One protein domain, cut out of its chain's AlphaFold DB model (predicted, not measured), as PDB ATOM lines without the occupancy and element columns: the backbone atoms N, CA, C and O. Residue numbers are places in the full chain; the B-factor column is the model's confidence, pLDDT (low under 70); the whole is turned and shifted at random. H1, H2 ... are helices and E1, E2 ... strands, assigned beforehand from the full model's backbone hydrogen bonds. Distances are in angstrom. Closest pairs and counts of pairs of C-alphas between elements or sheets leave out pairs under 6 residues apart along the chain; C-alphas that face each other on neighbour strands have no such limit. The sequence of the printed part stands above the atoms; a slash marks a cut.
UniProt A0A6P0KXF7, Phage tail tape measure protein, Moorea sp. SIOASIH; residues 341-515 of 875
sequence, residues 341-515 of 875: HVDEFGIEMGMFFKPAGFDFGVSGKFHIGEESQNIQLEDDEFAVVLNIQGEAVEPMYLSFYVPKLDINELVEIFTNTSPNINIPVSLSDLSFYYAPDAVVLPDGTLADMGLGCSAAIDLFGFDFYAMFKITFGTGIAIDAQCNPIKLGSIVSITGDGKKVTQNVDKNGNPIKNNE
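AT A GLANCE: This is residues 341 to 515 of the 875 residues of the protein "Phage tail tape measure protein" of Moorea sp. SIOASIH (UniProt A0A6P0KXF7). One long, twisted wall of eight antiparallel strands, E1 to E8 side by side in chain order, curls round the single short helix H1 on one face. E11 lies over the opposite face near E7 and E8, E8 runs on across a break of 2 residues into the small hairpin of E9 and E10, which lies beyond the end of E8, and residues 352 to 357, at the turn from E1 to E2, stick out free. The 175 printed residues hold one named helix and eleven named strands, in the order E1 E2 E3 E4 H1 E5 E6 E7 E8 E9 E10 E11; the class is mostly strand. The whole is compact, with a radius of gyration of the C-alphas of 18.3 A, yet only just elongated, spanning 64 by 42 by 37 A.

HOW THE PARTS SIT: E1, residues 341 to 353, and E2, residues 356 to 368, form an antiparallel hairpin, with N 348 and O 361 2.9 A apart, within hydrogen-bond range. E3, residues 381 to 389, is antiparallel to E2, with N 384 and O 362 at 2.7 A. E4, residues 392 to 405, follows antiparallel to E3, with N 385 and O 397 at 2.8 A; E1 to E4 form a meander, each strand the antiparallel neighbour of the one before. H1, residues 407 to 415, is on the sheet; its closest C-alphas to E2 are those of Ile 413 and Ile 368, 5.8 A apart. In H1, 4 of 5 O i to N i+4 pairs are within hydrogen-bond range. E5, residues 425 to 435, is antiparallel to E4, at 177 degrees, with N 398 and O 434 at 2.8 A. E6, residues 450 to 459, E7, residues 462 to 471, and E8, residues 475 to 482, continue from E5 as a second meander, with N 435 and O 450, N 457 and O 464, and N 467 and O 479 each at 2.8 A. E8 runs on into E9, residues 485 to 487, at 22 degrees; E9 and E10, residues 491 to 494, form a hairpin with N 485 and O 493 at 2.9 A. E11, residues 500 to 504, pairs with no named strand; its closest C-alpha to E7 is Val 500 to Tyr 465, 7.6 A.

IN THESE COORDINATES: E1 begins at C-alpha 341 (41.376, -15.738, -10.356), bends by 68 degrees at residue 344 and measures 35.6 A; E2 measures 37.1 A and E4 36.3 A. H1 measures 12.5 A. E11 ends at C-alpha 504 (47.974, 10.802, -16.978).

THE WHOLE: The farthest C-alphas, Glu 391 and Ile 490, are 65.2 A apart. The printed part has no cut. The links E2 to E3 and E5 to E6 are long. Mean pLDDT of the printed part is 87.5; residues 371 to 373 are under 70.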
ATOM      1  N   HIS A 341      41.090 -14.887 -11.510       91.75
ATOM      2  CA  HIS A 341      41.376 -15.738 -10.356       91.75
ATOM      3  C   HIS A 341      42.426 -15.076  -9.477       91.75
ATOM      4  O   HIS A 341      43.495 -14.708  -9.950       91.75
ATOM      5  N   VAL A 342      42.105 -14.904  -8.198       92.00
ATOM      6  CA  VAL A 342      42.998 -14.272  -7.222       92.00
ATOM      7  C   VAL A 342      44.019 -15.296  -6.734       92.00
ATOM      8  O   VAL A 342      43.627 -16.368  -6.276       92.00
ATOM      9  N   ASP A 343      45.301 -14.944  -6.807       90.38
ATOM     10  CA  ASP A 343      46.417 -15.783  -6.357       90.38
ATOM     11  C   ASP A 343      46.773 -15.507  -4.895       90.38
ATOM     12  O   ASP A 343      46.891 -16.415  -4.075       90.38
ATOM     13  N   GLU A 344      46.932 -14.227  -4.568       90.88
ATOM     14  CA  GLU A 344      47.225 -13.738  -3.226       90.88
ATOM     15  C   GLU A 344      46.670 -12.328  -3.063       90.88
ATOM     16  O   GLU A 344      46.576 -11.575  -4.032       90.88
ATOM     17  N   PHE A 345      46.310 -11.951  -1.838       92.75
ATOM     18  CA  PHE A 345      45.948 -10.573  -1.534       92.75
ATOM     19  C   PHE A 345      46.210 -10.217  -0.071       92.75
ATOM     20  O   PHE A 345      46.216 -11.078   0.810       92.75
ATOM     21  N   GLY A 346      46.387  -8.923   0.180       90.44
ATOM     22  CA  GLY A 346      46.477  -8.317   1.502       90.44
ATOM     23  C   GLY A 346      45.431  -7.223   1.686       90.44
ATOM     24  O   GLY A 346      44.782  -6.785   0.738       90.44
ATOM     25  N   ILE A 347      45.253  -6.781   2.929       91.06
ATOM     26  CA  ILE A 347      44.442  -5.599   3.233       91.06
ATOM     27  C   ILE A 347      45.358  -4.386   3.287       91.06
ATOM     28  O   ILE A 347      46.354  -4.388   4.008       91.06
ATOM     29  N   GLU A 348      44.953  -3.328   2.602       91.06
ATOM     30  CA  GLU A 348      45.608  -2.030   2.644       91.06
ATOM     31  C   GLU A 348      44.672  -1.007   3.281       91.06
ATOM     32  O   GLU A 348      43.480  -0.930   2.970       91.06
ATOM     33  N   MET A 349      45.207  -0.226   4.215       89.19
ATOM     34  CA  MET A 349      44.460   0.809   4.913       89.19
ATOM     35  C   MET A 349      45.375   1.984   5.231       89.19
ATOM     36  O   MET A 349      46.483   1.802   5.733       89.19
ATOM     37  N   GLY A 350      44.883   3.190   4.974       88.00
ATOM     38  CA  GLY A 350      45.542   4.434   5.325       88.00
ATOM     39  C   GLY A 350      44.539   5.414   5.912       88.00
ATOM     40  O   GLY A 350      43.437   5.594   5.389       88.00
ATOM     41  N   MET A 351      44.911   6.069   7.010       88.00
ATOM     42  CA  MET A 351      44.162   7.210   7.519       88.00
ATOM     43  C   MET A 351      45.080   8.415   7.634       88.00
ATOM     44  O   MET A 351      46.111   8.364   8.291       88.00
ATOM     45  N   PHE A 352      44.670   9.520   7.032       88.62
ATOM     46  CA  PHE A 352      45.498  10.698   6.822       88.62
ATOM     47  C   PHE A 352      44.914  11.880   7.578       88.62
ATOM     48  O   PHE A 352      43.700  12.084   7.586       88.62
ATOM     49  N   PHE A 353      45.775  12.706   8.161       86.00
ATOM     50  CA  PHE A 353      45.401  13.957   8.822       86.00
ATOM     51  C   PHE A 353      45.652  15.167   7.920       86.00
ATOM     52  O   PHE A 353      44.973  16.191   8.043       86.00
ATOM     53  N   LYS A 354      46.613  15.064   6.990       81.38
ATOM     54  CA  LYS A 354      47.039  16.159   6.107       81.38
ATOM     55  C   LYS A 354      47.300  15.667   4.669       81.38
ATOM     56  O   LYS A 354      48.425  15.293   4.365       81.38
ATOM     57  N   PRO A 355      46.320  15.753   3.747       82.12
ATOM     58  CA  PRO A 355      44.932  16.178   3.943       82.12
ATOM     59  C   PRO A 355      44.068  15.076   4.573       82.12
ATOM     60  O   PRO A 355      44.223  13.904   4.245       82.12
ATOM     61  N   ALA A 356      43.106  15.468   5.414       84.81
ATOM     62  CA  ALA A 356      42.234  14.543   6.138       84.81
ATOM     63  C   ALA A 356      41.518  13.531   5.221       84.81
ATOM     64  O   ALA A 356      40.858  13.934   4.254       84.81
ATOM     65  N   GLY A 357      41.618  12.233   5.515       86.25
ATOM     66  CA  GLY A 357      40.917  11.185   4.773       86.25
ATOM     67  C   GLY A 357      41.214   9.765   5.222       86.25
ATOM     68  O   GLY A 357      41.990   9.549   6.145       86.25
ATOM     69  N   PHE A 358      40.573   8.812   4.554       87.38
ATOM     70  CA  PHE A 358      40.669   7.390   4.845       87.38
ATOM     71  C   PHE A 358      40.487   6.606   3.553       87.38
ATOM     72  O   PHE A 358      39.483   6.815   2.867       87.38
ATOM     73  N   ASP A 359      41.435   5.727   3.265       88.00
ATOM     74  CA  ASP A 359      41.414   4.808   2.136       88.00
ATOM     75  C   ASP A 359      41.598   3.387   2.682       88.00
ATOM     76  O   ASP A 359      42.375   3.150   3.608       88.00
ATOM     77  N   PHE A 360      40.800   2.448   2.181       90.00
ATOM     78  CA  PHE A 360      40.730   1.089   2.707       90.00
ATOM     79  C   PHE A 360      40.325   0.131   1.603       90.00
ATOM     80  O   PHE A 360      39.366   0.386   0.870       90.00
ATOM     81  N   GLY A 361      41.022  -0.990   1.511       92.88
ATOM     82  CA  GLY A 361      40.641  -2.045   0.605       92.88
ATOM     83  C   GLY A 361      41.543  -3.261   0.654       92.88
ATOM     84  O   GLY A 361      42.229  -3.518   1.640       92.88
ATOM     85  N   VAL A 362      41.501  -4.012  -0.436       92.69
ATOM     86  CA  VAL A 362      42.298  -5.208  -0.667       92.69
ATOM     87  C   VAL A 362      43.078  -5.053  -1.964       92.69
ATOM     88  O   VAL A 362      42.490  -4.666  -2.968       92.69
ATOM     89  N   SER A 363      44.363  -5.380  -1.959       92.81
ATOM     90  CA  SER A 363      45.213  -5.418  -3.154       92.81
ATOM     91  C   SER A 363      45.939  -6.757  -3.228       92.81
ATOM     92  O   SER A 363      46.101  -7.444  -2.216       92.81
ATOM     93  N   GLY A 364      46.354  -7.168  -4.420       93.00
ATOM     94  CA  GLY A 364      46.993  -8.465  -4.583       93.00
ATOM     95  C   GLY A 364      47.301  -8.817  -6.023       93.00
ATOM     96  O   GLY A 364      47.264  -7.952  -6.899       93.00
ATOM     97  N   LYS A 365      47.571 -10.103  -6.248       93.19
ATOM     98  CA  LYS A 365      47.876 -10.665  -7.562       93.19
ATOM     99  C   LYS A 365      46.761 -11.545  -8.094       93.19
ATOM    100  O   LYS A 365      46.079 -12.227  -7.324       93.19
ATOM    101  N   PHE A 366      46.592 -11.544  -9.408       93.31
ATOM    102  CA  PHE A 366      45.627 -12.391 -10.094       93.31
ATOM    103  C   PHE A 366      46.206 -12.992 -11.377       93.31
ATOM    104  O   PHE A 366      47.108 -12.435 -12.000       93.31
ATOM    105  N   HIS A 367      45.592 -14.077 -11.836       92.44
ATOM    106  CA  HIS A 367      45.809 -14.622 -13.170       92.44
ATOM    107  C   HIS A 367      44.505 -14.690 -13.966       92.44
ATOM    108  O   HIS A 367      43.399 -14.582 -13.420       92.44
ATOM    109  N   ILE A 368      44.649 -14.865 -15.285       91.19
ATOM    110  CA  ILE A 368      43.531 -15.070 -16.208       91.19
ATOM    111  C   ILE A 368      43.578 -16.483 -16.795       91.19
ATOM    112  O   ILE A 368      44.627 -16.910 -17.282       91.19
ATOM    113  N   GLY A 369      42.428 -17.163 -16.801       85.81
ATOM    114  CA  GLY A 369      42.265 -18.520 -17.342       85.81
ATOM    115  C   GLY A 369      42.469 -19.608 -16.284       85.81
ATOM    116  O   GLY A 369      42.589 -19.315 -15.103       85.81
ATOM    117  N   GLU A 370      42.468 -20.884 -16.669       78.44
ATOM    118  CA  GLU A 370      42.750 -21.974 -15.716       78.44
ATOM    119  C   GLU A 370      44.259 -22.133 -15.463       78.44
ATOM    120  O   GLU A 370      45.032 -22.030 -16.410       78.44
ATOM    121  N   GLU A 371      44.664 -22.542 -14.247       64.88
ATOM    122  CA  GLU A 371      46.070 -22.684 -13.787       64.88
ATOM    123  C   GLU A 371      47.049 -23.347 -14.785       64.88
ATOM    124  O   GLU A 371      48.249 -23.075 -14.786       64.88
ATOM    125  N   SER A 372      46.566 -24.252 -15.643       62.56
ATOM    126  CA  SER A 372      47.389 -24.961 -16.639       62.56
ATOM    127  C   SER A 372      47.601 -24.205 -17.963       62.56
ATOM    128  O   SER A 372      48.398 -24.647 -18.796       62.56
ATOM    129  N   GLN A 373      46.884 -23.100 -18.172       67.88
ATOM    130  CA  GLN A 373      46.840 -22.257 -19.371       67.88
ATOM    131  C   GLN A 373      46.833 -20.758 -19.000       67.88
ATOM    132  O   GLN A 373      46.238 -19.958 -19.715       67.88
ATOM    133  N   ASN A 374      47.482 -20.369 -17.892       82.75
ATOM    134  CA  ASN A 374      47.508 -18.971 -17.450       82.75
ATOM    135  C   ASN A 374      48.053 -18.040 -18.536       82.75
ATOM    136  O   ASN A 374      49.155 -18.248 -19.060       82.75
ATOM    137  N   ILE A 375      47.296 -16.983 -18.822       85.19
ATOM    138  CA  ILE A 375      47.746 -15.888 -19.681       85.19
ATOM    139  C   ILE A 375      48.868 -15.144 -18.955       85.19
ATOM    140  O   ILE A 375      48.741 -14.783 -17.785       85.19
ATOM    141  N   GLN A 376      49.989 -14.932 -19.642       86.38
ATOM    142  CA  GLN A 376      51.139 -14.255 -19.056       86.38
ATOM    143  C   GLN A 376      50.922 -12.738 -19.078       86.38
ATOM    144  O   GLN A 376      50.980 -12.118 -20.139       86.38
ATOM    145  N   LEU A 377      50.714 -12.148 -17.903       88.31
ATOM    146  CA  LEU A 377      50.522 -10.709 -17.742       88.31
ATOM    147  C   LEU A 377      51.846  -9.996 -17.438       88.31
ATOM    148  O   LEU A 377      52.710 -10.525 -16.741       88.31
ATOM    149  N   GLU A 378      52.006  -8.785 -17.974       87.19
ATOM    150  CA  GLU A 378      53.112  -7.882 -17.609       87.19
ATOM    151  C   GLU A 378      52.869  -7.176 -16.267       87.19
ATOM    152  O   GLU A 378      53.826  -6.790 -15.596       87.19
ATOM    153  N   ASP A 379      51.599  -7.026 -15.895       87.69
ATOM    154  CA  ASP A 379      51.121  -6.499 -14.620       87.69
ATOM    155  C   ASP A 379      49.982  -7.414 -14.153       87.69
ATOM    156  O   ASP A 379      48.998  -7.597 -14.875       87.69
ATOM    157  N   ASP A 380      50.174  -8.051 -13.002       91.38
ATOM    158  CA  ASP A 380      49.239  -8.985 -12.380       91.38
ATOM    159  C   ASP A 380      48.568  -8.382 -11.135       91.38
ATOM    160  O   ASP A 380      47.951  -9.114 -10.368       91.38
ATOM    161  N   GLU A 381      48.665  -7.063 -10.922       92.88
ATOM    162  CA  GLU A 381      48.170  -6.391  -9.718       92.88
ATOM    163  C   GLU A 381      46.721  -5.889  -9.856       92.88
ATOM    164  O   GLU A 381      46.316  -5.274 -10.850       92.88
ATOM    165  N   PHE A 382      45.926  -6.074  -8.800       93.12
ATOM    166  CA  PHE A 382      44.569  -5.531  -8.691       93.12
ATOM    167  C   PHE A 382      44.348  -4.802  -7.364       93.12
ATOM    168  O   PHE A 382      45.018  -5.091  -6.372       93.12
ATOM    169  N   ALA A 383      43.325  -3.940  -7.315       93.19
ATOM    170  CA  ALA A 383      42.780  -3.431  -6.059       93.19
ATOM    171  C   ALA A 383      41.247  -3.462  -6.019       93.19
ATOM    172  O   ALA A 383      40.556  -3.147  -6.988       93.19
ATOM    173  N   VAL A 384      40.716  -3.801  -4.849       93.69
ATOM    174  CA  VAL A 384      39.312  -3.691  -4.454       93.69
ATOM    175  C   VAL A 384      39.223  -2.638  -3.362       93.69
ATOM    176  O   VAL A 384      39.574  -2.895  -2.212       93.69
ATOM    177  N   VAL A 385      38.728  -1.453  -3.698       92.19
ATOM    178  CA  VAL A 385      38.491  -0.403  -2.707       92.19
ATOM    179  C   VAL A 385      37.169  -0.670  -2.006       92.19
ATOM    180  O   VAL A 385      36.161  -0.981  -2.642       92.19
ATOM    181  N   LEU A 386      37.170  -0.550  -0.683       91.56
ATOM    182  CA  LEU A 386      36.029  -0.821   0.182       91.56
ATOM    183  C   LEU A 386      35.444   0.483   0.719       91.56
ATOM    184  O   LEU A 386      36.137   1.471   0.954       91.56
ATOM    185  N   ASN A 387      34.137   0.481   0.945       88.31
ATOM    186  CA  ASN A 387      33.411   1.591   1.536       88.31
ATOM    187  C   ASN A 387      32.711   1.139   2.817       88.31
ATOM    188  O   ASN A 387      32.185   0.032   2.921       88.31
ATOM    189  N   ILE A 388      32.677   2.041   3.792       87.12
ATOM    190  CA  ILE A 388      31.991   1.834   5.063       87.12
ATOM    191  C   ILE A 388      30.627   2.522   4.997       87.12
ATOM    192  O   ILE A 388      30.536   3.753   4.895       87.12
ATOM    193  N   GLN A 389      29.565   1.720   5.061       80.31
ATOM    194  CA  GLN A 389      28.174   2.165   5.099       80.31
ATOM    195  C   GLN A 389      27.555   1.830   6.463       80.31
ATOM    196  O   GLN A 389      27.102   0.715   6.723       80.31
ATOM    197  N   GLY A 390      27.542   2.810   7.371       79.19
ATOM    198  CA  GLY A 390      27.138   2.574   8.759       79.19
ATOM    199  C   GLY A 390      28.166   1.700   9.481       79.19
ATOM    200  O   GLY A 390      29.306   2.126   9.638       79.19
ATOM    201  N   GLU A 391      27.758   0.502   9.913       70.94
ATOM    202  CA  GLU A 391      28.658  -0.512  10.495       70.94
ATOM    203  C   GLU A 391      29.101  -1.584   9.479       70.94
ATOM    204  O   GLU A 391      29.911  -2.439   9.830       70.94
ATOM    205  N   ALA A 392      28.579  -1.569   8.243       78.38
ATOM    206  CA  ALA A 392      28.916  -2.548   7.210       78.38
ATOM    207  C   ALA A 392      30.104  -2.084   6.354       78.38
ATOM    208  O   ALA A 392      30.219  -0.902   6.020       78.38
ATOM    209  N   VAL A 393      30.960  -3.035   5.981       86.81
ATOM    210  CA  VAL A 393      32.050  -2.865   5.014       86.81
ATOM    211  C   VAL A 393      31.652  -3.590   3.737       86.81
ATOM    212  O   VAL A 393      31.428  -4.799   3.775       86.81
ATOM    213  N   GLU A 394      31.581  -2.868   2.623       86.62
ATOM    214  CA  GLU A 394      31.190  -3.415   1.319       86.62
ATOM    215  C   GLU A 394      32.141  -2.936   0.210       86.62
ATOM    216  O   GLU A 394      32.725  -1.855   0.334       86.62
ATOM    217  N   PRO A 395      32.300  -3.694  -0.890       89.38
ATOM    218  CA  PRO A 395      33.060  -3.239  -2.050       89.38
ATOM    219  C   PRO A 395      32.525  -1.927  -2.624       89.38
ATOM    220  O   PRO A 395      31.335  -1.791  -2.882       89.38
ATOM    221  N   MET A 396      33.412  -0.962  -2.846       90.44
ATOM    222  CA  MET A 396      33.120   0.290  -3.544       90.44
ATOM    223  C   MET A 396      33.423   0.175  -5.033       90.44
ATOM    224  O   MET A 396      32.626   0.618  -5.853       90.44
ATOM    225  N   TYR A 397      34.573  -0.409  -5.373       92.19
ATOM    226  CA  TYR A 397      34.912  -0.842  -6.724       92.19
ATOM    227  C   TYR A 397      36.072  -1.846  -6.708       92.19
ATOM    228  O   TYR A 397      36.873  -1.862  -5.781       92.19
ATOM    229  N   LEU A 398      36.163  -2.667  -7.752       93.00
ATOM    230  CA  LEU A 398      37.348  -3.430  -8.154       93.00
ATOM    231  C   LEU A 398      37.913  -2.764  -9.409       93.00
ATOM    232  O   LEU A 398      37.141  -2.459 -10.318       93.00
ATOM    233  N   SER A 399      39.228  -2.600  -9.494       90.94
ATOM    234  CA  SER A 399      39.906  -2.175 -10.719       90.94
ATOM    235  C   SER A 399      41.296  -2.770 -10.841       90.94
ATOM    236  O   SER A 399      41.988  -3.026  -9.856       90.94
ATOM    237  N   PHE A 400      41.683  -2.999 -12.087       90.81
ATOM    238  CA  PHE A 400      42.983  -3.525 -12.470       90.81
ATOM    239  C   PHE A 400      43.323  -3.042 -13.879       90.81
ATOM    240  O   PHE A 400      42.439  -2.695 -14.676       90.81
ATOM    241  N   TYR A 401      44.617  -3.006 -14.164       88.38
ATOM    242  CA  TYR A 401      45.162  -2.568 -15.435       88.38
ATOM    243  C   TYR A 401      45.895  -3.730 -16.092       88.38
ATOM    244  O   TYR A 401      46.642  -4.439 -15.429       88.38
ATOM    245  N   VAL A 402      45.689  -3.921 -17.394       89.00
ATOM    246  CA  VAL A 402      46.428  -4.918 -18.168       89.00
ATOM    247  C   VAL A 402      47.120  -4.211 -19.334       89.00
ATOM    248  O   VAL A 402      46.435  -3.697 -20.221       89.00
ATOM    249  N   PRO A 403      48.466  -4.172 -19.371       88.62
ATOM    250  CA  PRO A 403      49.200  -3.434 -20.397       88.62
ATOM    251  C   PRO A 403      48.884  -3.889 -21.820       88.62
ATOM    252  O   PRO A 403      48.811  -3.062 -22.731       88.62
ATOM    253  N   LYS A 404      48.689  -5.196 -22.017       91.06
ATOM    254  CA  LYS A 404      48.439  -5.796 -23.323       91.06
ATOM    255  C   LYS A 404      47.648  -7.092 -23.195       91.06
ATOM    256  O   LYS A 404      47.994  -7.916 -22.359       91.06
ATOM    257  N   LEU A 405      46.649  -7.268 -24.060       90.75
ATOM    258  CA  LEU A 405      45.933  -8.528 -24.286       90.75
ATOM    259  C   LEU A 405      45.618  -8.689 -25.778       90.75
ATOM    260  O   LEU A 405      45.505  -7.706 -26.519       90.75
ATOM    261  N   ASP A 406      45.434  -9.924 -26.225       89.56
ATOM    262  CA  ASP A 406      44.717 -10.206 -27.463       89.56
ATOM    263  C   ASP A 406      43.193 -10.298 -27.237       89.56
ATOM    264  O   ASP A 406      42.680 -10.245 -26.116       89.56
ATOM    265  N   ILE A 407      42.426 -10.368 -28.327       88.94
ATOM    266  CA  ILE A 407      40.958 -10.379 -28.255       88.94
ATOM    267  C   ILE A 407      40.379 -11.675 -27.668       88.94
ATOM    268  O   ILE A 407      39.288 -11.643 -27.101       88.94
ATOM    269  N   ASN A 408      41.070 -12.808 -27.798       89.62
ATOM    270  CA  ASN A 408      40.654 -14.075 -27.200       89.62
ATOM    271  C   ASN A 408      40.890 -14.043 -25.691       89.62
ATOM    272  O   ASN A 408      39.984 -14.386 -24.935       89.62
ATOM    273  N   GLU A 409      42.045 -13.529 -25.270       91.44
ATOM    274  CA  GLU A 409      42.393 -13.306 -23.865       91.44
ATOM    275  C   GLU A 409      41.420 -12.319 -23.191       91.44
ATOM    276  O   GLU A 409      40.957 -12.554 -22.072       91.44
ATOM    277  N   LEU A 410      41.011 -11.251 -23.898       90.69
ATOM    278  CA  LEU A 410      39.967 -10.337 -23.417       90.69
ATOM    279  C   LEU A 410      38.613 -11.037 -23.237       90.69
ATOM    280  O   LEU A 410      37.855 -10.666 -22.350       90.69
ATOM    281  N   VAL A 411      38.244 -12.013 -24.069       90.00
ATOM    282  CA  VAL A 411      36.998 -12.768 -23.848       90.00
ATOM    283  C   VAL A 411      37.159 -13.720 -22.663       90.00
ATOM    284  O   VAL A 411      36.255 -13.825 -21.829       90.00
ATOM    285  N   GLU A 412      38.321 -14.358 -22.556       90.88
ATOM    286  CA  GLU A 412      38.641 -15.329 -21.517       90.88
ATOM    287  C   GLU A 412      38.533 -14.744 -20.105       90.88
ATOM    288  O   GLU A 412      37.961 -15.399 -19.235       90.88
ATOM    289  N   ILE A 413      38.922 -13.481 -19.886       91.38
ATOM    290  CA  ILE A 413      38.757 -12.822 -18.577       91.38
ATOM    291  C   ILE A 413      37.298 -12.791 -18.095       91.38
ATOM    292  O   ILE A 413      37.017 -12.960 -16.906       91.38
ATOM    293  N   PHE A 414      36.335 -12.627 -19.004       88.75
ATOM    294  CA  PHE A 414      34.920 -12.521 -18.650       88.75
ATOM    295  C   PHE A 414      34.221 -13.878 -18.621       88.75
ATOM    296  O   PHE A 414      33.309 -14.087 -17.817       88.75
ATOM    297  N   THR A 415      34.616 -14.807 -19.492       89.75
ATOM    298  CA  THR A 415      33.890 -16.069 -19.681       89.75
ATOM    299  C   THR A 415      34.590 -17.289 -19.094       89.75
ATOM    300  O   THR A 415      33.930 -18.318 -18.944       89.75
ATOM    301  N   ASN A 416      35.875 -17.180 -18.742       89.88
ATOM    302  CA  ASN A 416      36.777 -18.296 -18.439       89.88
ATOM    303  C   ASN A 416      36.844 -19.327 -19.583       89.88
ATOM    304  O   ASN A 416      36.920 -20.532 -19.358       89.88
ATOM    305  N   THR A 417      36.704 -18.859 -20.827       87.25
ATOM    306  CA  THR A 417      36.793 -19.695 -22.029       87.25
ATOM    307  C   THR A 417      37.525 -18.938 -23.123       87.25
ATOM    308  O   THR A 417      37.072 -17.857 -23.496       87.25
ATOM    309  N   SER A 418      38.557 -19.535 -23.709       83.75
ATOM    310  CA  SER A 418      39.277 -18.946 -24.841       83.75
ATOM    311  C   SER A 418      38.565 -19.245 -26.173       83.75
ATOM    312  O   SER A 418      38.489 -20.413 -26.580       83.75
ATOM    313  N   PRO A 419      37.967 -18.251 -26.862       86.69
ATOM    314  CA  PRO A 419      37.436 -18.455 -28.206       86.69
ATOM    315  C   PRO A 419      38.574 -18.505 -29.245       86.69
ATOM    316  O   PRO A 419      39.735 -18.271 -28.939       86.69
ATOM    317  N   ASN A 420      38.241 -18.814 -30.503       86.94
ATOM    318  CA  ASN A 420      39.185 -18.735 -31.625       86.94
ATOM    319  C   ASN A 420      38.760 -17.622 -32.592       86.94
ATOM    320  O   ASN A 420      38.221 -17.876 -33.674       86.94
ATOM    321  N   ILE A 421      38.932 -16.378 -32.155       86.12
ATOM    322  CA  ILE A 421      38.714 -15.170 -32.944       86.12
ATOM    323  C   ILE A 421      40.017 -14.874 -33.688       86.12
ATOM    324  O   ILE A 421      41.024 -14.495 -33.096       86.12
ATOM    325  N   ASN A 422      39.992 -15.053 -35.008       84.06
ATOM    326  CA  ASN A 422      41.144 -14.840 -35.880       84.06
ATOM    327  C   ASN A 422      41.041 -13.484 -36.596       84.06
ATOM    328  O   ASN A 422      40.783 -13.427 -37.799       84.06
ATOM    329  N   ILE A 423      41.184 -12.400 -35.831       79.38
ATOM    330  CA  ILE A 423      41.212 -11.019 -36.331       79.38
ATOM    331  C   ILE A 423      42.536 -10.396 -35.861       79.38
ATOM    332  O   ILE A 423      42.862 -10.541 -34.685       79.38
ATOM    333  N   PRO A 424      43.310  -9.716 -36.731       79.50
ATOM    334  CA  PRO A 424      44.582  -9.093 -36.362       79.50
ATOM    335  C   PRO A 424      44.335  -7.780 -35.611       79.50
ATOM    336  O   PRO A 424      44.504  -6.681 -36.139       79.50
ATOM    337  N   VAL A 425      43.884  -7.928 -34.374       86.88
ATOM    338  CA  VAL A 425      43.644  -6.849 -33.428       86.88
ATOM    339  C   VAL A 425      44.591  -7.024 -32.249       86.88
ATOM    340  O   VAL A 425      44.789  -8.140 -31.768       86.88
ATOM    341  N   SER A 426      45.180  -5.930 -31.787       89.00
ATOM    342  CA  SER A 426      45.923  -5.910 -30.533       89.00
ATOM    343  C   SER A 426      45.345  -4.859 -29.606       89.00
ATOM    344  O   SER A 426      44.951  -3.776 -30.042       89.00
ATOM    345  N   LEU A 427      45.240  -5.214 -28.331       92.75
ATOM    346  CA  LEU A 427      44.687  -4.360 -27.297       92.75
ATOM    347  C   LEU A 427      45.828  -3.946 -26.377       92.75
ATOM    348  O   LEU A 427      46.672  -4.765 -26.010       92.75
ATOM    349  N   SER A 428      45.851  -2.673 -26.016       91.44
ATOM    350  CA  SER A 428      46.834  -2.103 -25.103       91.44
ATOM    351  C   SER A 428      46.179  -1.103 -24.165       91.44
ATOM    352  O   SER A 428      45.064  -0.636 -24.416       91.44
ATOM    353  N   ASP A 429      46.875  -0.797 -23.076       87.88
ATOM    354  CA  ASP A 429      46.427   0.128 -22.041       87.88
ATOM    355  C   ASP A 429      45.016  -0.202 -21.518       87.88
ATOM    356  O   ASP A 429      44.157   0.679 -21.382       87.88
ATOM    357  N   LEU A 430      44.747  -1.492 -21.270       90.56
ATOM    358  CA  LEU A 430      43.423  -1.944 -20.867       90.56
ATOM    359  C   LEU A 430      43.164  -1.587 -19.403       90.56
ATOM    360  O   LEU A 430      43.892  -2.012 -18.512       90.56
ATOM    361  N   SER A 431      42.082  -0.861 -19.144       89.12
ATOM    362  CA  SER A 431      41.611  -0.559 -17.792       89.12
ATOM    363  C   SER A 431      40.274  -1.237 -17.560       89.12
ATOM    364  O   SER A 431      39.339  -1.047 -18.340       89.12
ATOM    365  N   PHE A 432      40.167  -1.974 -16.461       91.31
ATOM    366  CA  PHE A 432      38.956  -2.678 -16.061       91.31
ATOM    367  C   PHE A 432      38.420  -2.105 -14.760       91.31
ATOM    368  O   PHE A 432      39.183  -1.741 -13.865       91.31
ATOM    369  N   TYR A 433      37.096  -2.060 -14.639       92.31
ATOM    370  CA  TYR A 433      36.452  -1.765 -13.371       92.31
ATOM    371  C   TYR A 433      35.168  -2.570 -13.171       92.31
ATOM    372  O   TYR A 433      34.460  -2.924 -14.117       92.31
ATOM    373  N   TYR A 434      34.843  -2.791 -11.905       92.50
ATOM    374  CA  TYR A 434      33.532  -3.190 -11.422       92.50
ATOM    375  C   TYR A 434      33.144  -2.279 -10.261       92.50
ATOM    376  O   TYR A 434      33.947  -2.089  -9.356       92.50
ATOM    377  N   ALA A 435      31.928  -1.741 -10.253       92.12
ATOM    378  CA  ALA A 435      31.434  -0.890  -9.176       92.12
ATOM    379  C   ALA A 435      29.952  -1.195  -8.880       92.12
ATOM    380  O   ALA A 435      29.128  -1.129  -9.794       92.12
ATOM    381  N   PRO A 436      29.563  -1.535  -7.637       89.56
ATOM    382  CA  PRO A 436      28.160  -1.740  -7.272       89.56
ATOM    383  C   PRO A 436      27.341  -0.444  -7.207       89.56
ATOM    384  O   PRO A 436      26.119  -0.521  -7.263       89.56
ATOM    385  N   ASP A 437      27.993   0.719  -7.151       90.12
ATOM    386  CA  ASP A 437      27.395   2.056  -7.212       90.12
ATOM    387  C   ASP A 437      28.247   2.966  -8.111       90.12
ATOM    388  O   ASP A 437      29.407   2.668  -8.389       90.12
ATOM    389  N   ALA A 438      27.695   4.095  -8.568       90.75
ATOM    390  CA  ALA A 438      28.469   5.058  -9.351       90.75
ATOM    391  C   ALA A 438      29.574   5.711  -8.497       90.75
ATOM    392  O   ALA A 438      29.291   6.284  -7.443       90.75
ATOM    393  N   VAL A 439      30.819   5.672  -8.975       90.06
ATOM    394  CA  VAL A 439      31.998   6.167  -8.252       90.06
ATOM    395  C   VAL A 439      32.956   6.891  -9.195       90.06
ATOM    396  O   VAL A 439      33.063   6.563 -10.374       90.06
ATOM    397  N   VAL A 440      33.641   7.915  -8.689       87.50
ATOM    398  CA  VAL A 440      34.714   8.590  -9.427       87.50
ATOM    399  C   VAL A 440      36.023   7.877  -9.104       87.50
ATOM    400  O   VAL A 440      36.411   7.824  -7.938       87.50
ATOM    401  N   LEU A 441      36.675   7.321 -10.123       85.62
ATOM    402  CA  LEU A 441      37.955   6.630  -9.991       85.62
ATOM    403  C   LEU A 441      39.103   7.633  -9.736       85.62
ATOM    404  O   LEU A 441      38.938   8.832  -9.990       85.62
ATOM    405  N   PRO A 442      40.282   7.180  -9.261       79.88
ATOM    406  CA  PRO A 442      41.430   8.053  -8.985       79.88
ATOM    407  C   PRO A 442      41.902   8.896 -10.180       79.88
ATOM    408  O   PRO A 442      42.431   9.991  -9.999       79.88
ATOM    409  N   ASP A 443      41.665   8.423 -11.403       77.88
ATOM    410  CA  ASP A 443      41.960   9.142 -12.644       77.88
ATOM    411  C   ASP A 443      40.920  10.230 -12.996       77.88
ATOM    412  O   ASP A 443      41.062  10.937 -13.997       77.88
ATOM    413  N   GLY A 444      39.879  10.398 -12.175       79.69
ATOM    414  CA  GLY A 444      38.781  11.347 -12.357       79.69
ATOM    415  C   GLY A 444      37.665  10.855 -13.281       79.69
ATOM    416  O   GLY A 444      36.708  11.598 -13.519       79.69
ATOM    417  N   THR A 445      37.759   9.635 -13.814       81.88
ATOM    418  CA  THR A 445      36.702   9.052 -14.645       81.88
ATOM    419  C   THR A 445      35.510   8.626 -13.788       81.88
ATOM    420  O   THR A 445      35.653   8.192 -12.646       81.88
ATOM    421  N   LEU A 446      34.298   8.775 -14.331       87.00
ATOM    422  CA  LEU A 446      33.085   8.273 -13.689       87.00
ATOM    423  C   LEU A 446      32.878   6.807 -14.089       87.00
ATOM    424  O   LEU A 446      32.556   6.513 -15.247       87.00
ATOM    425  N   ALA A 447      33.047   5.909 -13.124       89.44
ATOM    426  CA  ALA A 447      32.647   4.517 -13.222       89.44
ATOM    427  C   ALA A 447      31.162   4.402 -12.862       89.44
ATOM    428  O   ALA A 447      30.754   4.647 -11.726       89.44
ATOM    429  N   ASP A 448      30.339   4.059 -13.852       89.62
ATOM    430  CA  ASP A 448      28.917   3.789 -13.642       89.62
ATOM    431  C   ASP A 448      28.723   2.484 -12.856       89.62
ATOM    432  O   ASP A 448      29.545   1.574 -12.951       89.62
ATOM    433  N   MET A 449      27.595   2.357 -12.153       91.94
ATOM    434  CA  MET A 449      27.208   1.111 -11.484       91.94
ATOM    435  C   MET A 449      27.177  -0.057 -12.482       91.94
ATOM    436  O   MET A 449      26.305  -0.104 -13.351       91.94
ATOM    437  N   GLY A 450      28.082  -1.021 -12.334       92.12
ATOM    438  CA  GLY A 450      28.205  -2.200 -13.180       92.12
ATOM    439  C   GLY A 450      29.657  -2.580 -13.455       92.12
ATOM    440  O   GLY A 450      30.475  -2.573 -12.541       92.12
ATOM    441  N   LEU A 451      29.976  -2.944 -14.698       91.56
ATOM    442  CA  LEU A 451      31.346  -3.246 -15.135       91.56
ATOM    443  C   LEU A 451      31.721  -2.429 -16.368       91.56
ATOM    444  O   LEU A 451      30.861  -2.092 -17.185       91.56
ATOM    445  N   GLY A 452      33.008  -2.169 -16.541       91.75
ATOM    446  CA  GLY A 452      33.512  -1.577 -17.766       91.75
ATOM    447  C   GLY A 452      34.947  -1.965 -18.062       91.75
ATOM    448  O   GLY A 452      35.718  -2.324 -17.175       91.75
ATOM    449  N   CYS A 453      35.280  -1.905 -19.342       91.62
ATOM    450  CA  CYS A 453      36.619  -2.097 -19.864       91.62
ATOM    451  C   CYS A 453      36.863  -1.039 -20.939       91.62
ATOM    452  O   CYS A 453      35.994  -0.792 -21.775       91.62
ATOM    453  N   SER A 454      38.031  -0.416 -20.928       91.81
ATOM    454  CA  SER A 454      38.482   0.459 -22.008       91.81
ATOM    455  C   SER A 454      39.860   0.045 -22.474       91.81
ATOM    456  O   SER A 454      40.668  -0.362 -21.647       91.81
ATOM    457  N   ALA A 455      40.133   0.195 -23.765       92.62
ATOM    458  CA  ALA A 455      41.414  -0.158 -24.357       92.62
ATOM    459  C   ALA A 455      41.772   0.786 -25.507       92.62
ATOM    460  O   ALA A 455      40.898   1.250 -26.253       92.62
ATOM    461  N   ALA A 456      43.073   1.006 -25.687       91.44
ATOM    462  CA  ALA A 456      43.618   1.376 -26.981       91.44
ATOM    463  C   ALA A 456      43.649   0.122 -27.862       91.44
ATOM    464  O   ALA A 456      44.098  -0.945 -27.442       91.44
ATOM    465  N   ILE A 457      43.135   0.240 -29.078       91.44
ATOM    466  CA  ILE A 457      42.985  -0.872 -30.009       91.44
ATOM    467  C   ILE A 457      43.753  -0.525 -31.274       91.44
ATOM    468  O   ILE A 457      43.416   0.444 -31.950       91.44
ATOM    469  N   ASP A 458      44.744  -1.341 -31.609       88.12
ATOM    470  CA  ASP A 458      45.345  -1.355 -32.937       88.12
ATOM    471  C   ASP A 458      44.653  -2.452 -33.752       88.12
ATOM    472  O   ASP A 458      44.756  -3.645 -33.451       88.12
ATOM    473  N   LEU A 459      43.924  -2.028 -34.780       85.31
ATOM    474  CA  LEU A 459      43.286  -2.901 -35.755       85.31
ATOM    475  C   LEU A 459      43.876  -2.586 -37.136       85.31
ATOM    476  O   LEU A 459      43.577  -1.537 -37.695       85.31
ATOM    477  N   PHE A 460      44.692  -3.482 -37.699       77.62
ATOM    478  CA  PHE A 460      45.419  -3.279 -38.974       77.62
ATOM    479  C   PHE A 460      46.350  -2.039 -39.022       77.62
ATOM    480  O   PHE A 460      46.561  -1.453 -40.085       77.62
ATOM    481  N   GLY A 461      46.937  -1.632 -37.898       79.75
ATOM    482  CA  GLY A 461      47.784  -0.441 -37.775       79.75
ATOM    483  C   GLY A 461      47.001   0.863 -37.606       79.75
ATOM    484  O   GLY A 461      47.579   1.938 -37.773       79.75
ATOM    485  N   PHE A 462      45.691   0.788 -37.357       79.94
ATOM    486  CA  PHE A 462      44.837   1.945 -37.101       79.94
ATOM    487  C   PHE A 462      44.547   2.059 -35.611       79.94
ATOM    488  O   PHE A 462      44.034   1.119 -35.007       79.94
ATOM    489  N   ASP A 463      44.821   3.240 -35.056       86.56
ATOM    490  CA  ASP A 463      44.598   3.530 -33.644       86.56
ATOM    491  C   ASP A 463      43.126   3.861 -33.375       86.56
ATOM    492  O   ASP A 463      42.585   4.879 -33.836       86.56
ATOM    493  N   PHE A 464      42.491   3.019 -32.571       90.69
ATOM    494  CA  PHE A 464      41.180   3.252 -31.988       90.69
ATOM    495  C   PHE A 464      41.295   3.355 -30.469       90.69
ATOM    496  O   PHE A 464      42.186   2.797 -29.835       90.69
ATOM    497  N   TYR A 465      40.326   4.030 -29.874       94.00
ATOM    498  CA  TYR A 465      40.008   3.894 -28.465       94.00
ATOM    499  C   TYR A 465      38.593   3.353 -28.358       94.00
ATOM    500  O   TYR A 465      37.676   3.917 -28.965       94.00
ATOM    501  N   ALA A 466      38.413   2.288 -27.585       93.81
ATOM    502  CA  ALA A 466      37.097   1.751 -27.306       93.81
ATOM    503  C   ALA A 466      36.853   1.611 -25.809       93.81
ATOM    504  O   ALA A 466      37.755   1.320 -25.028       93.81
ATOM    505  N   MET A 467      35.597   1.794 -25.431       92.75
ATOM    506  CA  MET A 467      35.087   1.602 -24.090       92.75
ATOM    507  C   MET A 467      33.820   0.761 -24.175       92.75
ATOM    508  O   MET A 467      32.897   1.068 -24.928       92.75
ATOM    509  N   PHE A 468      33.780  -0.295 -23.382       92.44
ATOM    510  CA  PHE A 468      32.638  -1.166 -23.187       92.44
ATOM    511  C   PHE A 468      32.158  -1.021 -21.748       92.44
ATOM    512  O   PHE A 468      32.959  -1.077 -20.817       92.44
ATOM    513  N   LYS A 469      30.853  -0.848 -21.558       92.00
ATOM    514  CA  LYS A 469      30.229  -0.731 -20.240       92.00
ATOM    515  C   LYS A 469      28.956  -1.558 -20.179       92.00
ATOM    516  O   LYS A 469      28.136  -1.517 -21.093       92.00
ATOM    517  N   ILE A 470      28.745  -2.244 -19.063       91.88
ATOM    518  CA  ILE A 470      27.442  -2.788 -18.679       91.88
ATOM    519  C   ILE A 470      27.020  -2.063 -17.413       91.88
ATOM    520  O   ILE A 470      27.625  -2.260 -16.366       91.88
ATOM    521  N   THR A 471      25.967  -1.260 -17.500       91.50
ATOM    522  CA  THR A 471      25.366  -0.578 -16.357       91.50
ATOM    523  C   THR A 471      24.211  -1.411 -15.809       91.50
ATOM    524  O   THR A 471      23.242  -1.697 -16.524       91.50
ATOM    525  N   PHE A 472      24.267  -1.796 -14.535       88.56
ATOM    526  CA  PHE A 472      23.237  -2.650 -13.941       88.56
ATOM    527  C   PHE A 472      21.854  -2.001 -13.977       88.56
ATOM    528  O   PHE A 472      21.688  -0.801 -13.765       88.56
ATOM    529  N   GLY A 473      20.847  -2.804 -14.327       86.25
ATOM    530  CA  GLY A 473      19.463  -2.350 -14.499       86.25
ATOM    531  C   GLY A 473      19.218  -1.406 -15.686       86.25
ATOM    532  O   GLY A 473      18.060  -1.167 -16.013       86.25
ATOM    533  N   THR A 474      20.268  -0.904 -16.348       85.81
ATOM    534  CA  THR A 474      20.169   0.087 -17.434       85.81
ATOM    535  C   THR A 474      20.514  -0.523 -18.792       85.81
ATOM    536  O   THR A 474      19.779  -0.312 -19.755       85.81
ATOM    537  N   GLY A 475      21.587  -1.320 -18.877       90.31
ATOM    538  CA  GLY A 475      21.957  -2.067 -20.079       90.31
ATOM    539  C   GLY A 475      23.422  -1.915 -20.494       90.31
ATOM    540  O   GLY A 475      24.288  -1.768 -19.641       90.31
ATOM    541  N   ILE A 476      23.706  -2.003 -21.793       91.00
ATOM    542  CA  ILE A 476      25.059  -2.048 -22.369       91.00
ATOM    543  C   ILE A 476      25.327  -0.763 -23.159       91.00
ATOM    544  O   ILE A 476      24.445  -0.292 -23.884       91.00
ATOM    545  N   ALA A 477      26.546  -0.235 -23.048       92.31
ATOM    546  CA  ALA A 477      27.057   0.850 -23.873       92.31
ATOM    547  C   ALA A 477      28.426   0.492 -24.476       92.31
ATOM    548  O   ALA A 477      29.264  -0.123 -23.814       92.31
ATOM    549  N   ILE A 478      28.639   0.875 -25.734       92.69
ATOM    550  CA  ILE A 478      29.910   0.731 -26.451       92.69
ATOM    551  C   ILE A 478      30.231   2.069 -27.097       92.69
ATOM    552  O   ILE A 478      29.439   2.573 -27.885       92.69
ATOM    553  N   ASP A 479      31.402   2.609 -26.805       92.25
ATOM    554  CA  ASP A 479      31.925   3.827 -27.408       92.25
ATOM    555  C   ASP A 479      33.252   3.499 -28.073       92.25
ATOM    556  O   ASP A 479      34.226   3.224 -27.381       92.25
ATOM    557  N   ALA A 480      33.311   3.534 -29.400       93.62
ATOM    558  CA  ALA A 480      34.533   3.318 -30.163       93.62
ATOM    559  C   ALA A 480      34.797   4.508 -31.085       93.62
ATOM    560  O   ALA A 480      33.920   4.942 -31.834       93.62
ATOM    561  N   GLN A 481      36.011   5.049 -31.022       94.25
ATOM    562  CA  GLN A 481      36.432   6.223 -31.784       94.25
ATOM    563  C   GLN A 481      37.818   5.996 -32.376       94.25
ATOM    564  O   GLN A 481      38.677   5.392 -31.740       94.25
ATOM    565  N   CYS A 482      38.042   6.502 -33.584       91.81
ATOM    566  CA  CYS A 482      39.314   6.400 -34.296       91.81
ATOM    567  C   CYS A 482      39.880   7.787 -34.595       91.81
ATOM    568  O   CYS A 482      39.124   8.751 -34.742       91.81
ATOM    569  N   ASN A 483      41.203   7.902 -34.728       90.88
ATOM    570  CA  ASN A 483      41.794   9.106 -35.310       90.88
ATOM    571  C   ASN A 483      41.268   9.310 -36.749       90.88
ATOM    572  O   ASN A 483      41.008   8.335 -37.452       90.88
ATOM    573  N   PRO A 484      41.124  10.557 -37.241       90.50
ATOM    574  CA  PRO A 484      40.832  10.782 -38.652       90.50
ATOM    575  C   PRO A 484      41.936  10.168 -39.522       90.50
ATOM    576  O   PRO A 484      43.102  10.549 -39.404       90.50
ATOM    577  N   ILE A 485      41.571   9.260 -40.424       85.94
ATOM    578  CA  ILE A 485      42.522   8.578 -41.305       85.94
ATOM    579  C   ILE A 485      42.634   9.394 -42.590       85.94
ATOM    580  O   ILE A 485      41.636   9.623 -43.275       85.94
ATOM    581  N   LYS A 486      43.840   9.857 -42.925       84.19
ATOM    582  CA  LYS A 486      44.102  10.632 -44.148       84.19
ATOM    583  C   LYS A 486      45.391  10.173 -44.815       84.19
ATOM    584  O   LYS A 486      46.466  10.339 -44.246       84.19
ATOM    585  N   LEU A 487      45.283   9.679 -46.047       79.75
ATOM    586  CA  LEU A 487      46.420   9.348 -46.908       79.75
ATOM    587  C   LEU A 487      46.546  10.427 -47.982       79.75
ATOM    588  O   LEU A 487      45.968  10.340 -49.070       79.75
ATOM    589  N   GLY A 488      47.255  11.502 -47.628       76.38
ATOM    590  CA  GLY A 488      47.360  12.698 -48.462       76.38
ATOM    591  C   GLY A 488      45.986  13.297 -48.780       76.38
ATOM    592  O   GLY A 488      45.141  13.449 -47.899       76.38
ATOM    593  N   SER A 489      45.767  13.643 -50.048       77.00
ATOM    594  CA  SER A 489      44.476  14.103 -50.580       77.00
ATOM    595  C   SER A 489      43.655  12.994 -51.244       77.00
ATOM    596  O   SER A 489      42.640  13.289 -51.870       77.00
ATOM    597  N   ILE A 490      44.114  11.742 -51.167       80.38
ATOM    598  CA  ILE A 490      43.579  10.644 -51.974       80.38
ATOM    599  C   ILE A 490      42.563   9.839 -51.189       80.38
ATOM    600  O   ILE A 490      41.474   9.616 -51.689       80.38
ATOM    601  N   VAL A 491      42.892   9.423 -49.967       82.69
ATOM    602  CA  VAL A 491      41.965   8.678 -49.107       82.69
ATOM    603  C   VAL A 491      41.721   9.486 -47.848       82.69
ATOM    604  O   VAL A 491      42.669   9.928 -47.196       82.69
ATOM    605  N   SER A 492      40.455   9.661 -47.482       86.38
ATOM    606  CA  SER A 492      40.096  10.169 -46.160       86.38
ATOM    607  C   SER A 492      38.947   9.370 -45.575       86.38
ATOM    608  O   SER A 492      37.911   9.238 -46.222       86.38
ATOM    609  N   ILE A 493      39.116   8.902 -44.344       86.50
ATOM    610  CA  ILE A 493      38.051   8.314 -43.539       86.50
ATOM    611  C   ILE A 493      37.905   9.191 -42.300       86.50
ATOM    612  O   ILE A 493      38.822   9.336 -41.489       86.50
ATOM    613  N   THR A 494      36.760   9.846 -42.209       90.69
ATOM    614  CA  THR A 494      36.439  10.837 -41.182       90.69
ATOM    615  C   THR A 494      35.098  10.510 -40.544       90.69
ATOM    616  O   THR A 494      34.454   9.536 -40.921       90.69
ATOM    617  N   GLY A 495      34.692  11.303 -39.566       90.81
ATOM    618  CA  GLY A 495      33.378  11.202 -38.950       90.81
ATOM    619  C   GLY A 495      33.183  12.304 -37.919       90.81
ATOM    620  O   GLY A 495      34.022  13.201 -37.770       90.81
ATOM    621  N   ASP A 496      32.084  12.236 -37.183       92.94
ATOM    622  CA  ASP A 496      31.750  13.186 -36.126       92.94
ATOM    623  C   ASP A 496      32.332  12.828 -34.746       92.94
ATOM    624  O   ASP A 496      31.987  13.476 -33.744       92.94
ATOM    625  N   GLY A 497      33.274  11.876 -34.708       91.81
ATOM    626  CA  GLY A 497      34.009  11.457 -33.520       91.81
ATOM    627  C   GLY A 497      34.606  12.630 -32.744       91.81
ATOM    628  O   GLY A 497      35.068  13.639 -33.295       91.81
ATOM    629  N   LYS A 498      34.564  12.520 -31.421       92.25
ATOM    630  CA  LYS A 498      35.041  13.524 -30.474       92.25
ATOM    631  C   LYS A 498      36.465  13.213 -30.033       92.25
ATOM    632  O   LYS A 498      37.012  12.137 -30.239       92.25
ATOM    633  N   LYS A 499      37.092  14.214 -29.420       91.00
ATOM    634  CA  LYS A 499      38.403  14.041 -28.804       91.00
ATOM    635  C   LYS A 499      38.256  13.127 -27.587       91.00
ATOM    636  O   LYS A 499      37.481  13.455 -26.690       91.00
ATOM    637  N   VAL A 500      39.031  12.048 -27.537       89.81
ATOM    638  CA  VAL A 500      39.141  11.192 -26.351       89.81
ATOM    639  C   VAL A 500      40.400  11.568 -25.589       89.81
ATOM    640  O   VAL A 500      41.495  11.642 -26.158       89.81
ATOM    641  N   THR A 501      40.240  11.811 -24.293       87.75
ATOM    642  CA  THR A 501      41.344  12.118 -23.388       87.75
ATOM    643  C   THR A 501      41.326  11.211 -22.175       87.75
ATOM    644  O   THR A 501      40.256  10.930 -21.645       87.75
ATOM    645  N   GLN A 502      42.512  10.856 -21.701       84.88
ATOM    646  CA  GLN A 502      42.733  10.169 -20.434       84.88
ATOM    647  C   GLN A 502      43.655  11.026 -19.571       84.88
ATOM    648  O   GLN A 502      44.598  11.632 -20.083       84.88
ATOM    649  N   ASN A 503      43.384  11.105 -18.272       84.44
ATOM    650  CA  ASN A 503      44.287  11.782 -17.351       84.44
ATOM    651  C   ASN A 503      45.508  10.897 -17.086       84.44
ATOM    652  O   ASN A 503      45.373   9.715 -16.780       84.44
ATOM    653  N   VAL A 504      46.697  11.482 -17.215       83.06
ATOM    654  CA  VAL A 504      47.974  10.802 -16.978       83.06
ATOM    655  C   VAL A 504      48.774  11.495 -15.885       83.06
ATOM    656  O   VAL A 504      48.582  12.686 -15.612       83.06
ATOM    657  N   ASP A 505      49.680  10.741 -15.268       80.19
ATOM    658  CA  ASP A 505      50.639  11.253 -14.299       80.19
ATOM    659  C   ASP A 505      51.653  12.226 -14.946       80.19
ATOM    660  O   ASP A 505      51.666  12.482 -16.154       80.19
ATOM    661  N   LYS A 506      52.557  12.774 -14.126       79.88
ATOM    662  CA  LYS A 506      53.630  13.687 -14.567       79.88
ATOM    663  C   LYS A 506      54.607  13.080 -15.592       79.88
ATOM    664  O   LYS A 506      55.328  13.836 -16.240       79.88
ATOM    665  N   ASN A 507      54.660  11.753 -15.706       80.25
ATOM    666  CA  ASN A 507      55.522  11.013 -16.627       80.25
ATOM    667  C   ASN A 507      54.780  10.599 -17.913       80.25
ATOM    668  O   ASN A 507      55.418  10.118 -18.847       80.25
ATOM    669  N   GLY A 508      53.463  10.814 -17.988       75.06
ATOM    670  CA  GLY A 508      52.628  10.445 -19.129       75.06
ATOM    671  C   GLY A 508      52.011   9.045 -19.049       75.06
ATOM    672  O   GLY A 508      51.427   8.604 -20.044       75.06
ATOM    673  N   ASN A 509      52.114   8.371 -17.900       78.81
ATOM    674  CA  ASN A 509      51.518   7.056 -17.660       78.81
ATOM    675  C   ASN A 509      50.055   7.195 -17.208       78.81
ATOM    676  O   ASN A 509      49.736   8.175 -16.524       78.81
ATOM    677  N   PRO A 510      49.165   6.241 -17.542       78.12
ATOM    678  CA  PRO A 510      47.819   6.191 -16.976       78.12
ATOM    679  C   PRO A 510      47.848   6.321 -15.448       78.12
ATOM    680  O   PRO A 510      48.698   5.726 -14.785       78.12
ATOM    681  N   ILE A 511      46.938   7.123 -14.886       80.62
ATOM    682  CA  ILE A 511      46.789   7.202 -13.429       80.62
ATOM    683  C   ILE A 511      46.248   5.856 -12.957       80.62
ATOM    684  O   ILE A 511      45.153   5.453 -13.348       80.62
ATOM    685  N   LYS A 512      47.030   5.170 -12.125       77.75
ATOM    686  CA  LYS A 512      46.663   3.868 -11.585       77.75
ATOM    687  C   LYS A 512      45.389   3.974 -10.749       77.75
ATOM    688  O   LYS A 512      45.282   4.802  -9.846       77.75
ATOM    689  N   ASN A 513      44.419   3.129 -11.077       79.44
ATOM    690  CA  ASN A 513      43.196   2.925 -10.305       79.44
ATOM    691  C   ASN A 513      43.241   1.608  -9.509       79.44
ATOM    692  O   ASN A 513      42.298   1.308  -8.789       79.44
ATOM    693  N   ASN A 514      44.323   0.839  -9.618       83.00
ATOM    694  CA  ASN A 514      44.525  -0.471  -9.003       83.00
ATOM    695  C   ASN A 514      45.430  -0.429  -7.758       83.00
ATOM    696  O   ASN A 514      46.046  -1.430  -7.424       83.00
ATOM    697  N   GLU A 515      45.506   0.713  -7.073       85.06
ATOM    698  CA  GLU A 515      46.295   0.897  -5.848       85.06
ATOM    699  C   GLU A 515      45.427   1.546  -4.760       85.06
ATOM    700  O   GLU A 515      44.539   2.353  -5.062       85.06
TER     701      GLU A 515